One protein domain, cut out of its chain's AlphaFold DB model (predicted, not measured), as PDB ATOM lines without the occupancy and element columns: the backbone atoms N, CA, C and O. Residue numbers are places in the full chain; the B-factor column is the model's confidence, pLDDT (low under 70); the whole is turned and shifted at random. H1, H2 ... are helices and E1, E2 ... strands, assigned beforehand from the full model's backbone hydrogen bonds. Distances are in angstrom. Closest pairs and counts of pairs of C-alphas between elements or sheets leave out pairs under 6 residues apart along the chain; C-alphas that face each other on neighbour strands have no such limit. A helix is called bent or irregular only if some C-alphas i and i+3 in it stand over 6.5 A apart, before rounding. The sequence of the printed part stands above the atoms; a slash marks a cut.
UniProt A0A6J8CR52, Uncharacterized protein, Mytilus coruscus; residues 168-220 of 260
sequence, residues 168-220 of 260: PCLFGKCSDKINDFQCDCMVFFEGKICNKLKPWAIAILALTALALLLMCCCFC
ATOM      1  N   PRO A 168     278.996 314.839 272.115       93.88
ATOM      2  CA  PRO A 168     279.299 314.849 270.681       93.88
ATOM      3  C   PRO A 168     278.359 313.970 269.834       93.88
ATOM      4  O   PRO A 168     278.290 314.151 268.622       93.88
ATOM      5  N   CYS A 169     277.636 313.022 270.436       95.69
ATOM      6  CA  CYS A 169     276.723 312.110 269.742       95.69
ATOM      7  C   CYS A 169     275.301 312.689 269.665       95.69
ATOM      8  O   CYS A 169     274.667 312.873 270.699       95.69
ATOM      9  N   LEU A 170     274.761 312.901 268.457       94.50
ATOM     10  CA  LEU A 170     273.402 313.443 268.285       94.50
ATOM     11  C   LEU A 170     272.319 312.373 268.507       94.50
ATOM     12  O   LEU A 170     271.435 312.530 269.343       94.50
ATOM     13  N   PHE A 171     272.390 311.273 267.749       94.44
ATOM     14  CA  PHE A 171     271.400 310.187 267.763       94.44
ATOM     15  C   PHE A 171     272.051 308.842 268.120       94.44
ATOM     16  O   PHE A 171     271.993 307.865 267.370       94.44
ATOM     17  N   GLY A 172     272.724 308.803 269.270       94.19
ATOM     18  CA  GLY A 172     273.429 307.627 269.777       94.19
ATOM     19  C   GLY A 172     273.873 307.802 271.226       94.19
ATOM     20  O   GLY A 172     273.840 308.910 271.758       94.19
ATOM     21  N   LYS A 173     274.300 306.712 271.864       95.31
ATOM     22  CA  LYS A 173     274.928 306.770 273.190       95.31
ATOM     23  C   LYS A 173     276.410 307.116 273.030       95.31
ATOM     24  O   LYS A 173     277.072 306.538 272.175       95.31
ATOM     25  N   CYS A 174     276.931 308.018 273.859       96.62
ATOM     26  CA  CYS A 174     278.369 308.268 273.928       96.62
ATOM     27  C   CYS A 174     279.058 307.250 274.852       96.62
ATOM     28  O   CYS A 174     278.552 306.939 275.935       96.62
ATOM     29  N   SER A 175     280.199 306.740 274.397       95.62
ATOM     30  CA  SER A 175     281.064 305.785 275.081       95.62
ATOM     31  C   SER A 175     282.499 306.321 275.034       95.62
ATOM     32  O   SER A 175     283.144 306.293 273.985       95.62
ATOM     33  N   ASP A 176     282.976 306.800 276.181       93.69
ATOM     34  CA  ASP A 176     284.259 307.490 276.377       93.69
ATOM     35  C   ASP A 176     285.496 306.654 275.977       93.69
ATOM     36  O   ASP A 176     285.448 305.410 276.017       93.69
ATOM     37  N   LYS A 177     286.580 307.320 275.547       93.50
ATOM     38  CA  LYS A 177     287.893 306.738 275.200       93.50
ATOM     39  C   LYS A 177     289.011 307.747 275.497       93.50
ATOM     40  O   LYS A 177     288.820 308.951 275.425       93.50
ATOM     41  N   ILE A 178     290.224 307.232 275.673       92.56
ATOM     42  CA  ILE A 178     291.443 308.040 275.803       92.56
ATOM     43  C   ILE A 178     291.636 308.898 274.540       92.56
ATOM     44  O   ILE A 178     292.024 308.375 273.490       92.56
ATOM     45  N   ASN A 179     291.392 310.207 274.652       92.12
ATOM     46  CA  ASN A 179     291.513 311.193 273.568       92.12
ATOM     47  C   ASN A 179     290.637 310.899 272.327       92.12
ATOM     48  O   ASN A 179     291.003 311.261 271.201       92.12
ATOM     49  N   ASP A 180     289.512 310.205 272.496       93.19
ATOM     50  CA  ASP A 180     288.465 310.143 271.479       93.19
ATOM     51  C   ASP A 180     287.110 309.757 272.098       93.19
ATOM     52  O   ASP A 180     287.014 309.335 273.241       93.19
ATOM     53  N   PHE A 181     286.038 309.803 271.316       94.50
ATOM     54  CA  PHE A 181     284.735 309.278 271.717       94.50
ATOM     55  C   PHE A 181     284.210 308.265 270.699       94.50
ATOM     56  O   PHE A 181     284.388 308.402 269.483       94.50
ATOM     57  N   GLN A 182     283.494 307.256 271.193       95.75
ATOM     58  CA  GLN A 182     282.729 306.328 270.366       95.75
ATOM     59  C   GLN A 182     281.233 306.606 270.532       95.75
ATOM     60  O   GLN A 182     280.706 306.535 271.639       95.75
ATOM     61  N   CYS A 183     280.536 306.884 269.429       96.69
ATOM     62  CA  CYS A 183     279.081 307.003 269.428       96.69
ATOM     63  C   CYS A 183     278.421 305.698 268.968       96.69
ATOM     64  O   CYS A 183     278.502 305.323 267.797       96.69
ATOM     65  N   ASP A 184     277.705 305.039 269.874       96.06
ATOM     66  CA  ASP A 184     276.884 303.869 269.576       96.06
ATOM     67  C   ASP A 184     275.530 304.349 269.017       96.06
ATOM     68  O   ASP A 184     274.591 304.667 269.753       96.06
ATOM     69  N   CYS A 185     275.464 304.497 267.689       96.75
ATOM     70  CA  CYS A 185     274.329 305.107 266.994       96.75
ATOM     71  C   CYS A 185     273.040 304.278 267.051       96.75
ATOM     72  O   CYS A 185     273.047 303.053 266.906       96.75
ATOM     73  N   MET A 186     271.906 304.975 267.160       94.69
ATOM     74  CA  MET A 186     270.574 304.382 267.043       94.69
ATOM     75  C   MET A 186     270.376 303.710 265.676       94.69
ATOM     76  O   MET A 186     271.037 304.045 264.692       94.69
ATOM     77  N   VAL A 187     269.433 302.763 265.598       93.69
ATOM     78  CA  VAL A 187     269.289 301.810 264.477       93.69
ATOM     79  C   VAL A 187     269.333 302.474 263.094       93.69
ATOM     80  O   VAL A 187     270.011 301.958 262.205       93.69
ATOM     81  N   PHE A 188     268.693 303.634 262.924       94.00
ATOM     82  CA  PHE A 188     268.587 304.357 261.652       94.00
ATOM     83  C   PHE A 188     269.729 305.352 261.355       94.00
ATOM     84  O   PHE A 188     269.730 305.924 260.266       94.00
ATOM     85  N   PHE A 189     270.692 305.561 262.264       96.00
ATOM     86  CA  PHE A 189     271.705 306.629 262.177       96.00
ATOM     87  C   PHE A 189     273.156 306.124 262.092       96.00
ATOM     88  O   PHE A 189     273.499 305.073 262.631       96.00
ATOM     89  N   GLU A 190     274.019 306.885 261.418       94.88
ATOM     90  CA  GLU A 190     275.431 306.567 261.166       94.88
ATOM     91  C   GLU A 190     276.345 307.815 261.138       94.88
ATOM     92  O   GLU A 190     275.890 308.960 261.232       94.88
ATOM     93  N   GLY A 191     277.655 307.580 260.993       94.38
ATOM     94  CA  GLY A 191     278.717 308.590 261.087       94.38
ATOM     95  C   GLY A 191     279.259 308.743 262.513       94.38
ATOM     96  O   GLY A 191     278.590 308.369 263.469       94.38
ATOM     97  N   LYS A 192     280.469 309.312 262.669       93.75
ATOM     98  CA  LYS A 192     281.172 309.383 263.972       93.75
ATOM     99  C   LYS A 192     280.355 310.046 265.093       93.75
ATOM    100  O   LYS A 192     280.523 309.677 266.242       93.75
ATOM    101  N   ILE A 193     279.464 310.976 264.748       95.56
ATOM    102  CA  ILE A 193     278.571 311.701 265.673       95.56
ATOM    103  C   ILE A 193     277.080 311.336 265.495       95.56
ATOM    104  O   ILE A 193     276.196 312.044 265.975       95.56
ATOM    105  N   CYS A 194     276.780 310.244 264.781       96.12
ATOM    106  CA  CYS A 194     275.422 309.770 264.474       96.12
ATOM    107  C   CYS A 194     274.517 310.812 263.788       96.12
ATOM    108  O   CYS A 194     273.319 310.868 264.052       96.12
ATOM    109  N   ASN A 195     275.079 311.664 262.924       95.12
ATOM    110  CA  ASN A 195     274.375 312.790 262.298       95.12
ATOM    111  C   ASN A 195     273.806 312.503 260.894       95.12
ATOM    112  O   ASN A 195     273.235 313.403 260.281       95.12
ATOM    113  N   LYS A 196     273.968 311.286 260.363       94.56
ATOM    114  CA  LYS A 196     273.439 310.875 259.050       94.56
ATOM    115  C   LYS A 196     272.411 309.763 259.216       94.56
ATOM    116  O   LYS A 196     272.588 308.910 260.079       94.56
ATOM    117  N   LEU A 197     271.376 309.732 258.377       93.81
ATOM    118  CA  LEU A 197     270.499 308.562 258.267       93.81
ATOM    119  C   LEU A 197     271.164 307.501 257.383       93.81
ATOM    120  O   LEU A 197     271.746 307.835 256.352       93.81
ATOM    121  N   LYS A 198     271.027 306.225 257.753       95.19
ATOM    122  CA  LYS A 198     271.515 305.093 256.952       95.19
ATOM    123  C   LYS A 198     270.785 305.034 255.602       95.19
ATOM    124  O   LYS A 198     269.565 305.223 255.580       95.19
ATOM    125  N   PRO A 199     271.455 304.669 254.491       94.50
ATOM    126  CA  PRO A 199     270.828 304.622 253.163       94.50
ATOM    127  C   PRO A 199     269.549 303.772 253.095       94.50
ATOM    128  O   PRO A 199     268.572 304.162 252.457       94.50
ATOM    129  N   TRP A 200     269.510 302.641 253.807       93.75
ATOM    130  CA  TRP A 200     268.330 301.771 253.852       93.75
ATOM    131  C   TRP A 200     267.154 302.384 254.631       93.75
ATOM    132  O   TRP A 200     266.005 302.111 254.300       93.75
ATOM    133  N   ALA A 201     267.409 303.249 255.619       93.06
ATOM    134  CA  ALA A 201     266.354 303.959 256.341       93.06
ATOM    135  C   ALA A 201     265.679 305.001 255.432       93.06
ATOM    136  O   ALA A 201     264.455 305.112 255.411       93.06
ATOM    137  N   ILE A 202     266.473 305.695 254.607       91.81
ATOM    138  CA  ILE A 202     265.976 306.611 253.569       91.81
ATOM    139  C   ILE A 202     265.155 305.838 252.522       91.81
ATOM    140  O   ILE A 202     264.073 306.284 252.142       91.81
ATOM    141  N   ALA A 203     265.616 304.652 252.106       93.19
ATOM    142  CA  ALA A 203     264.875 303.792 251.182       93.19
ATOM    143  C   ALA A 203     263.523 303.326 251.759       93.19
ATOM    144  O   ALA A 203     262.517 303.381 251.055       93.19
ATOM    145  N   ILE A 204     263.465 302.933 253.040       92.75
ATOM    146  CA  ILE A 204     262.197 302.591 253.710       92.75
ATOM    147  C   ILE A 204     261.259 303.801 253.746       92.75
ATOM    148  O   ILE A 204     260.097 303.658 253.374       92.75
ATOM    149  N   LEU A 205     261.748 304.990 254.116       91.56
ATOM    150  CA  LEU A 205     260.932 306.209 254.137       91.56
ATOM    151  C   LEU A 205     260.360 306.540 252.749       91.56
ATOM    152  O   LEU A 205     259.166 306.822 252.635       91.56
ATOM    153  N   ALA A 206     261.167 306.419 251.690       93.12
ATOM    154  CA  ALA A 206     260.720 306.602 250.309       93.12
ATOM    155  C   ALA A 206     259.666 305.560 249.888       93.12
ATOM    156  O   ALA A 206     258.651 305.925 249.296       93.12
ATOM    157  N   LEU A 207     259.855 304.282 250.237       94.50
ATOM    158  CA  LEU A 207     258.895 303.212 249.949       94.50
ATOM    159  C   LEU A 207     257.579 303.391 250.719       94.50
ATOM    160  O   LEU A 207     256.511 303.217 250.136       94.50
ATOM    161  N   THR A 208     257.621 303.796 251.993       93.81
ATOM    162  CA  THR A 208     256.402 304.083 252.767       93.81
ATOM    163  C   THR A 208     255.672 305.321 252.256       93.81
ATOM    164  O   THR A 208     254.448 305.304 252.181       93.81
ATOM    165  N   ALA A 209     256.393 306.366 251.831       93.81
ATOM    166  CA  ALA A 209     255.786 307.538 251.207       93.81
ATOM    167  C   ALA A 209     255.131 307.184 249.861       93.81
ATOM    168  O   ALA A 209     253.997 307.584 249.614       93.81
ATOM    169  N   LEU A 210     255.793 306.375 249.023       94.50
ATOM    170  CA  LEU A 210     255.225 305.881 247.765       94.50
ATOM    171  C   LEU A 210     253.973 305.023 248.012       94.50
ATOM    172  O   LEU A 210     252.964 305.211 247.341       94.50
ATOM    173  N   ALA A 211     254.009 304.123 248.999       94.12
ATOM    174  CA  ALA A 211     252.863 303.295 249.368       94.12
ATOM    175  C   ALA A 211     251.685 304.137 249.890       94.12
ATOM    176  O   ALA A 211     250.547 303.896 249.497       94.12
ATOM    177  N   LEU A 212     251.942 305.157 250.718       93.69
ATOM    178  CA  LEU A 212     250.913 306.089 251.189       93.69
ATOM    179  C   LEU A 212     250.326 306.932 250.048       93.69
ATOM    180  O   LEU A 212     249.113 307.127 250.012       93.69
ATOM    181  N   LEU A 213     251.146 307.380 249.091       92.06
ATOM    182  CA  LEU A 213     250.674 308.074 247.888       92.06
ATOM    183  C   LEU A 213     249.812 307.160 247.010       92.06
ATOM    184  O   LEU A 213     248.724 307.563 246.617       92.06
ATOM    185  N   LEU A 214     250.242 305.920 246.755       91.31
ATOM    186  CA  LEU A 214     249.465 304.940 245.987       91.31
ATOM    187  C   LEU A 214     248.143 304.588 246.679       91.31
ATOM    188  O   LEU A 214     247.105 304.563 246.025       91.31
ATOM    189  N   MET A 215     248.148 304.396 248.003       90.19
ATOM    190  CA  MET A 215     246.921 304.198 248.782       90.19
ATOM    191  C   MET A 215     246.006 305.425 248.714       90.19
ATOM    192  O   MET A 215     244.801 305.264 248.538       90.19
ATOM    193  N   CYS A 216     246.553 306.642 248.793       85.88
ATOM    194  CA  CYS A 216     245.787 307.878 248.633       85.88
ATOM    195  C   CYS A 216     245.166 307.980 247.229       85.88
ATOM    196  O   CYS A 216     243.978 308.264 247.115       85.88
ATOM    197  N   CYS A 217     245.911 307.651 246.167       79.94
ATOM    198  CA  CYS A 217     245.378 307.578 244.805       79.94
ATOM    199  C   CYS A 217     244.257 306.535 244.682       79.94
ATOM    200  O   CYS A 217     243.204 306.849 244.134       79.94
ATOM    201  N   CYS A 218     244.423 305.333 245.248       80.50
ATOM    202  CA  CYS A 218     243.363 304.322 245.283       80.50
ATOM    203  C   CYS A 218     242.114 304.822 246.026       80.50
ATOM    204  O   CYS A 218     241.006 304.648 245.525       80.50
ATOM    205  N   PHE A 219     242.267 305.490 247.176       79.19
ATOM    206  CA  PHE A 219     241.145 306.112 247.886       79.19
ATOM    207  C   PHE A 219     240.487 307.234 247.063       79.19
ATOM    208  O   PHE A 219     239.263 307.279 246.996       79.19
ATOM    209  N   CYS A 220     241.250 308.091 246.380       70.06
ATOM    210  CA  CYS A 220     240.704 309.127 245.495       70.06
ATOM    211  C   CYS A 220     239.940 308.540 244.296       70.06
ATOM    212  O   CYS A 220     238.857 309.029 243.978       70.06
TER     213      CYS A 220
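Overview. This is residues 168 to 220 of the 260 residues of an uncharacterized protein of Mytilus coruscus (UniProt A0A6J8CR52). Picture a slender rod made of two parts set end to end: one part holds a two-stranded hairpin, E1 and E2, and a looped stretch, residues 186 to 198, and the other is the single straight helix H1, whose residues 203 to 220 stick out as an arm. Residues 203 to 220, which belong to H1, stick out free of the head, and with them the whole becomes a rod. The printed part has 53 residues, with two named strands and one named helix in the order E1, E2, H1; the sheet's order is E1 - E2, antiparallel, and the class is mixed, helices and strands. It is extended, with a radius of gyration of the C-alphas of 16.9 A and spans of 59 by 14 by 12 A.

Along the chain. Start with the sheet. Find C-alpha 172 at (273.429, 307.627, 269.777); from there E1 runs through residues 172 to 177, 15.5 A from first to last C-alpha. E2 then takes residues 180 to 185, 15.7 A long, and ends at C-alpha 185, (274.329, 305.107, 266.994). Look next for H1, residues 199 to 220, which begins at C-alpha 199, (270.828, 304.622, 253.163), and reaches C-alpha 220 at (240.704, 309.127, 245.495), 31.4 A from first to last C-alpha.

Arrangement. In the sheet, E1 and E2 are antiparallel neighbours and form a hairpin, with 155 degrees between their N-to-C directions. Look at Lys 173 and Asp 184: their C-alphas face each other at 5.0 A, and N 173 and O 184 are within hydrogen-bond range at 3.0 A. Farther along, N 175 and O 182 are within range at 2.8 A. Beyond E2, residues 189 to 190 pair with residues 196 to 197, antiparallel, in stretches too short to bear a name. E1 and H1 are apart. In H1 every O i to N i+4 pair is within hydrogen-bond range, and the helix is not bent.

Size, cuts and confidence. The two C-alphas farthest apart are those of Ile 178 and Cys 220, 59.1 A from each other. Without the residues that stand free, the body has 35 residues spanning 34 by 12 by 11 A. The printed part has no cut. The link from E1 to E2 is tight, with 2 residues, and the link from E2 to H1 is long, with 13 residues. The mean pLDDT of the printed part is 92.7, and no printed residue is under 70 in this model; the mean is 95 in E1 and E2 and 90 in H1.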